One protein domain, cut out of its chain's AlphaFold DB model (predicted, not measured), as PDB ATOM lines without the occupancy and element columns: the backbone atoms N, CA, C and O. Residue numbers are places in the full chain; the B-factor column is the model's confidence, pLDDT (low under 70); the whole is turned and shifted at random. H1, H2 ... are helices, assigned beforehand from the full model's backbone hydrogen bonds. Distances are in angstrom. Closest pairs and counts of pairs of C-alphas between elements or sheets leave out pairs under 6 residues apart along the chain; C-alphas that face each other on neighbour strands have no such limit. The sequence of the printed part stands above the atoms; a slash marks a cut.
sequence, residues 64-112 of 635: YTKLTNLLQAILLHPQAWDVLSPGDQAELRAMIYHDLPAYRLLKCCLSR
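Overview. This is residues 64 to 112 of the 635 residues of an uncharacterized protein of Coniochaeta ligniaria NRRL 30616 (UniProt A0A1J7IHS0). H1 and H3, two helices of equal residue count set about perpendicular, make a small body with the short H2 at the turn between them, and residues 97 to 112, which hold H4, stick out from it as an arm. H3 and H4 form a corner, the chain turning sharply at Asp 99. The printed part has 49 residues with four named helices, in the order H1, H2, H3, H4, and no named strand; its class is all helix. It is only just compact, close to loose, with a radius of gyration of the C-alphas of 11.5 A, and elongated, spanning 33 by 20 by 20 A.

Along the chain. H1, residues 64 to 76, begins with C-alpha 64 at (341.764, 120.077, 360.932) and is 18.6 A long. H2 is residues 78 to 81, 5.6 A. H3, residues 86 to 98, is 18.4 A long and begins with C-alpha 86 at (355.624, 135.385, 356.715). H4, residues 100 to 111, is 15.8 A long and ends with C-alpha 111 at (326.915, 141.245, 350.963).

Arrangement. H1 and H2 only just touch, with 3 pairs of C-alphas within 8 A, and only at the corner by their link; H1 does so with residues 73 to 74 alone, and the closest C-alphas, of Ile 74 and Ala 80, are 5.4 A apart. H2 and H3 are close but not clearly touching, the closest C-alphas, of Trp 81 and Gln 89, 7.2 A apart. H1 and H3 are also close but not clearly touching, about perpendicular at 84 degrees; their closest C-alphas, of Leu 71 and Leu 92, are 7.5 A apart. H3 and H4 are close but not clearly touching, about perpendicular at 81 degrees, with the C-alphas of Ile 96 and Tyr 103 closest at 7.8 A. H4 is apart from H1 and H2. In H1, H3 and H4 every O i to N i+4 pair is within hydrogen-bond range; H2 is too short for such a pair.

Size, cuts and confidence. The C-alphas farthest apart, of Gly 87 and Arg 112, are 34.1 A apart. The body without residues 97 to 112 spans 22 by 18 by 13 A. The printed part has no cut, and its three links are tight. The mean pLDDT of the printed part is 76.1; residues 64 to 68 and 102 to 112 are under 70.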
ATOM      1  N   TYR A  64     342.665 119.362 361.831       52.22
ATOM      2  CA  TYR A  64     341.764 120.077 360.932       52.22
ATOM      3  C   TYR A  64     340.900 121.114 361.669       52.22
ATOM      4  O   TYR A  64     340.756 122.238 361.202       52.22
ATOM      5  N   THR A  65     340.394 120.785 362.864       58.09
ATOM      6  CA  THR A  65     339.545 121.694 363.658       58.09
ATOM      7  C   THR A  65     340.311 122.881 364.244       58.09
ATOM      8  O   THR A  65     339.774 123.986 364.333       58.09
ATOM      9  N   LYS A  66     341.581 122.689 364.620       58.91
ATOM     10  CA  LYS A  66     342.451 123.788 365.066       58.91
ATOM     11  C   LYS A  66     342.751 124.754 363.924       58.91
ATOM     12  O   LYS A  66     342.692 125.964 364.123       58.91
ATOM     13  N   LEU A  67     343.001 124.218 362.732       62.53
ATOM     14  CA  LEU A  67     343.331 125.003 361.547       62.53
ATOM     15  C   LEU A  67     342.123 125.820 361.057       62.53
ATOM     16  O   LEU A  67     342.264 127.004 360.759       62.53
ATOM     17  N   THR A  68     340.912 125.249 361.099       69.44
ATOM     18  CA  THR A  68     339.677 125.988 360.784       69.44
ATOM     19  C   THR A  68     339.381 127.107 361.783       69.44
ATOM     20  O   THR A  68     338.957 128.186 361.374       69.44
ATOM     21  N   ASN A  69     339.636 126.893 363.079       70.75
ATOM     22  CA  ASN A  69     339.412 127.921 364.102       70.75
ATOM     23  C   ASN A  69     340.408 129.081 363.979       70.75
ATOM     24  O   ASN A  69     340.036 130.236 364.184       70.75
ATOM     25  N   LEU A  70     341.655 128.785 363.605       73.25
ATOM     26  CA  LEU A  70     342.690 129.789 363.377       73.25
ATOM     27  C   LEU A  70     342.372 130.639 362.136       73.25
ATOM     28  O   LEU A  70     342.368 131.865 362.219       73.25
ATOM     29  N   LEU A  71     341.971 129.999 361.031       80.00
ATOM     30  CA  LEU A  71     341.442 130.679 359.839       80.00
ATOM     31  C   LEU A  71     340.252 131.585 360.176       80.00
ATOM     32  O   LEU A  71     340.183 132.722 359.711       80.00
ATOM     33  N   GLN A  72     339.323 131.108 361.006       73.44
ATOM     34  CA  GLN A  72     338.159 131.888 361.411       73.44
ATOM     35  C   GLN A  72     338.543 133.101 362.271       73.44
ATOM     36  O   GLN A  72     338.005 134.185 362.054       73.44
ATOM     37  N   ALA A  73     339.492 132.953 363.198       74.81
ATOM     38  CA  ALA A  73     339.992 134.056 364.019       74.81
ATOM     39  C   ALA A  73     340.698 135.134 363.175       74.81
ATOM     40  O   ALA A  73     340.450 136.323 363.372       74.81
ATOM     41  N   ILE A  74     341.500 134.726 362.185       85.44
ATOM     42  CA  ILE A  74     342.203 135.645 361.274       85.44
ATOM     43  C   ILE A  74     341.217 136.400 360.375       85.44
ATOM     44  O   ILE A  74     341.370 137.599 360.150       85.44
ATOM     45  N   LEU A  75     340.160 135.736 359.893       81.62
ATOM     46  CA  LEU A  75     339.121 136.388 359.090       81.62
ATOM     47  C   LEU A  75     338.272 137.387 359.896       81.62
ATOM     48  O   LEU A  75     337.737 138.329 359.313       81.62
ATOM     49  N   LEU A  76     338.128 137.185 361.210       83.25
ATOM     50  CA  LEU A  76     337.373 138.074 362.099       83.25
ATOM     51  C   LEU A  76     338.194 139.274 362.590       83.25
ATOM     52  O   LEU A  76     337.622 140.334 362.844       83.25
ATOM     53  N   HIS A  77     339.516 139.131 362.691       85.31
ATOM     54  CA  HIS A  77     340.415 140.168 363.191       85.31
ATOM     55  C   HIS A  77     341.535 140.443 362.180       85.31
ATOM     56  O   HIS A  77     342.555 139.760 362.206       85.31
ATOM     57  N   PRO A  78     341.407 141.478 361.328       82.62
ATOM     58  CA  PRO A  78     342.420 141.808 360.323       82.62
ATOM     59  C   PRO A  78     343.818 142.031 360.914       82.62
ATOM     60  O   PRO A  78     344.804 141.689 360.282       82.62
ATOM     61  N   GLN A  79     343.901 142.537 362.151       87.44
ATOM     62  CA  GLN A  79     345.160 142.740 362.881       87.44
ATOM     63  C   GLN A  79     345.836 141.429 363.312       87.44
ATOM     64  O   GLN A  79     347.042 141.406 363.529       87.44
ATOM     65  N   ALA A  80     345.090 140.323 363.410       85.69
ATOM     66  CA  ALA A  80     345.672 139.009 363.678       85.69
ATOM     67  C   ALA A  80     346.490 138.492 362.484       85.69
ATOM     68  O   ALA A  80     347.333 137.618 362.667       85.69
ATOM     69  N   TRP A  81     346.282 139.050 361.282       91.75
ATOM     70  CA  TRP A  81     347.113 138.768 360.112       91.75
ATOM     71  C   TRP A  81     348.574 139.163 360.346       91.75
ATOM     72  O   TRP A  81     349.482 138.412 359.994       91.75
ATOM     73  N   ASP A  82     348.797 140.313 360.984       93.50
ATOM     74  CA  ASP A  82     350.128 140.904 361.159       93.50
ATOM     75  C   ASP A  82     350.970 140.183 362.225       93.50
ATOM     76  O   ASP A  82     352.189 140.331 362.254       93.50
ATOM     77  N   VAL A  83     350.334 139.371 363.076       92.12
ATOM     78  CA  VAL A  83     350.999 138.568 364.120       92.12
ATOM     79  C   VAL A  83     351.552 137.250 363.561       92.12
ATOM     80  O   VAL A  83     352.396 136.610 364.186       92.12
ATOM     81  N   LEU A  84     351.093 136.826 362.380       91.12
ATOM     82  CA  LEU A  84     351.548 135.592 361.742       91.12
ATOM     83  C   LEU A  84     352.931 135.764 361.120       91.12
ATOM     84  O   LEU A  84     353.237 136.803 360.531       91.12
ATOM     85  N   SER A  85     353.739 134.704 361.177       95.88
ATOM     86  CA  SER A  85     355.016 134.692 360.473       95.88
ATOM     87  C   SER A  85     354.795 134.783 358.952       95.88
ATOM     88  O   SER A  85     353.755 134.346 358.446       95.88
ATOM     89  N   PRO A  86     355.759 135.306 358.171       94.88
ATOM     90  CA  PRO A  86     355.624 135.385 356.715       94.88
ATOM     91  C   PRO A  86     355.331 134.033 356.039       94.88
ATOM     92  O   PRO A  86     354.653 133.999 355.013       94.88
ATOM     93  N   GLY A  87     355.810 132.924 356.622       95.88
ATOM     94  CA  GLY A  87     355.524 131.566 356.153       95.88
ATOM     95  C   GLY A  87     354.059 131.179 356.357       95.88
ATOM     96  O   GLY A  87     353.395 130.772 355.403       95.88
ATOM     97  N   ASP A  88     353.524 131.420 357.555       92.44
ATOM     98  CA  ASP A  88     352.120 131.135 357.879       92.44
ATOM     99  C   ASP A  88     351.169 132.009 357.052       92.44
ATOM    100  O   ASP A  88     350.127 131.550 356.588       92.44
ATOM    101  N   GLN A  89     351.541 133.268 356.798       94.12
ATOM    102  CA  GLN A  89     350.783 134.147 355.907       94.12
ATOM    103  C   GLN A  89     350.733 133.608 354.470       94.12
ATOM    104  O   GLN A  89     349.699 133.729 353.806       94.12
ATOM    105  N   ALA A  90     351.827 133.028 353.966       92.12
ATOM    106  CA  ALA A  90     351.875 132.438 352.629       92.12
ATOM    107  C   ALA A  90     351.019 131.165 352.541       92.12
ATOM    108  O   ALA A  90     350.252 131.013 351.585       92.12
ATOM    109  N   GLU A  91     351.084 130.301 353.555       89.38
ATOM    110  CA  GLU A  91     350.264 129.090 353.646       89.38
ATOM    111  C   GLU A  91     348.771 129.430 353.754       89.38
ATOM    112  O   GLU A  91     347.950 128.912 352.994       89.38
ATOM    113  N   LEU A  92     348.411 130.396 354.604       91.38
ATOM    114  CA  LEU A  92     347.025 130.829 354.764       91.38
ATOM    115  C   LEU A  92     346.482 131.500 353.492       91.38
ATOM    116  O   LEU A  92     345.326 131.282 353.123       91.38
ATOM    117  N   ARG A  93     347.310 132.274 352.771       91.81
ATOM    118  CA  ARG A  93     346.949 132.788 351.437       91.81
ATOM    119  C   ARG A  93     346.690 131.642 350.470       91.81
ATOM    120  O   ARG A  93     345.668 131.677 349.793       91.81
ATOM    121  N   ALA A  94     347.564 130.638 350.410       90.88
ATOM    122  CA  ALA A  94     347.391 129.490 349.523       90.88
ATOM    123  C   ALA A  94     346.083 128.735 349.814       90.88
ATOM    124  O   ALA A  94     345.344 128.416 348.883       90.88
ATOM    125  N   MET A  95     345.736 128.550 351.091       87.06
ATOM    126  CA  MET A  95     344.454 127.968 351.497       87.06
ATOM    127  C   MET A  95     343.253 128.817 351.062       87.06
ATOM    128  O   MET A  95     342.307 128.301 350.471       87.06
ATOM    129  N   ILE A  96     343.300 130.135 351.282       86.31
ATOM    130  CA  ILE A  96     342.226 131.050 350.857       86.31
ATOM    131  C   ILE A  96     342.082 131.063 349.326       86.31
ATOM    132  O   ILE A  96     340.964 131.133 348.817       86.31
ATOM    133  N   TYR A  97     343.191 130.983 348.584       84.81
ATOM    134  CA  TYR A  97     343.189 130.898 347.120       84.81
ATOM    135  C   TYR A  97     342.629 129.571 346.606       84.81
ATOM    136  O   TYR A  97     341.904 129.568 345.611       84.81
ATOM    137  N   HIS A  98     342.912 128.468 347.291       88.00
ATOM    138  CA  HIS A  98     342.336 127.166 346.977       88.00
ATOM    139  C   HIS A  98     340.814 127.152 347.208       88.00
ATOM    140  O   HIS A  98     340.050 126.689 346.359       88.00
ATOM    141  N   ASP A  99     340.351 127.763 348.301       83.06
ATOM    142  CA  ASP A  99     338.939 127.758 348.707       83.06
ATOM    143  C   ASP A  99     338.136 128.964 348.182       83.06
ATOM    144  O   ASP A  99     336.958 129.165 348.507       83.06
ATOM    145  N   LEU A 100     338.745 129.765 347.308       71.19
ATOM    146  CA  LEU A 100     338.193 131.002 346.759       71.19
ATOM    147  C   LEU A 100     336.820 130.835 346.065       71.19
ATOM    148  O   LEU A 100     335.995 131.751 346.182       71.19
ATOM    149  N   PRO A 101     336.488 129.701 345.407       73.25
ATOM    150  CA  PRO A 101     335.135 129.451 344.902       73.25
ATOM    151  C   PRO A 101     334.076 129.388 346.015       73.25
ATOM    152  O   PRO A 101     332.997 129.966 345.873       73.25
ATOM    153  N   ALA A 102     334.386 128.746 347.146       63.28
ATOM    154  CA  ALA A 102     333.490 128.656 348.299       63.28
ATOM    155  C   ALA A 102     333.395 129.999 349.039       63.28
ATOM    156  O   ALA A 102     332.303 130.443 349.404       63.28
ATOM    157  N   TYR A 103     334.522 130.703 349.167       59.16
ATOM    158  CA  TYR A 103     334.577 132.033 349.770       59.16
ATOM    159  C   TYR A 103     333.779 133.080 348.971       59.16
ATOM    160  O   TYR A 103     333.055 133.885 349.560       59.16
ATOM    161  N   ARG A 104     333.824 133.053 347.629       66.44
ATOM    162  CA  ARG A 104     333.012 133.944 346.772       66.44
ATOM    163  C   ARG A 104     331.512 133.731 346.969       66.44
ATOM    164  O   ARG A 104     330.768 134.710 347.025       66.44
ATOM    165  N   LEU A 105     331.067 132.484 347.123       55.22
ATOM    166  CA  LEU A 105     329.665 132.174 347.423       55.22
ATOM    167  C   LEU A 105     329.256 132.721 348.796       55.22
ATOM    168  O   LEU A 105     328.194 133.328 348.925       55.22
ATOM    169  N   LEU A 106     330.125 132.583 349.799       53.06
ATOM    170  CA  LEU A 106     329.872 133.056 351.159       53.06
ATOM    171  C   LEU A 106     329.847 134.595 351.240       53.06
ATOM    172  O   LEU A 106     328.932 135.170 351.830       53.06
ATOM    173  N   LYS A 107     330.772 135.275 350.552       51.91
ATOM    174  CA  LYS A 107     330.810 136.743 350.439       51.91
ATOM    175  C   LYS A 107     329.590 137.307 349.702       51.91
ATOM    176  O   LYS A 107     329.060 138.327 350.129       51.91
ATOM    177  N   CYS A 108     329.100 136.641 348.652       53.44
ATOM    178  CA  CYS A 108     327.859 137.020 347.961       53.44
ATOM    179  C   CYS A 108     326.605 136.854 348.836       53.44
ATOM    180  O   CYS A 108     325.654 137.624 348.706       53.44
ATOM    181  N   CYS A 109     326.592 135.864 349.730       48.22
ATOM    182  CA  CYS A 109     325.513 135.687 350.701       48.22
ATOM    183  C   CYS A 109     325.550 136.762 351.800       48.22
ATOM    184  O   CYS A 109     324.497 137.274 352.172       48.22
ATOM    185  N   LEU A 110     326.744 137.144 352.269       45.16
ATOM    186  CA  LEU A 110     326.932 138.170 353.304       45.16
ATOM    187  C   LEU A 110     326.771 139.609 352.787       45.16
ATOM    188  O   LEU A 110     326.302 140.478 353.515       45.16
ATOM    189  N   SER A 111     327.110 139.901 351.529       49.31
ATOM    190  CA  SER A 111     326.915 141.245 350.963       49.31
ATOM    191  C   SER A 111     325.433 141.592 350.772       49.31
ATOM    192  O   SER A 111     325.050 142.759 350.880       49.31
ATOM    193  N   ARG A 112     324.577 140.577 350.578       45.59
ATOM    194  CA  ARG A 112     323.114 140.720 350.496       45.59
ATOM    195  C   ARG A 112     322.425 140.959 351.843       45.59
ATOM    196  O   ARG A 112     321.245 141.291 351.844       45.59
TER     197      ARG A 112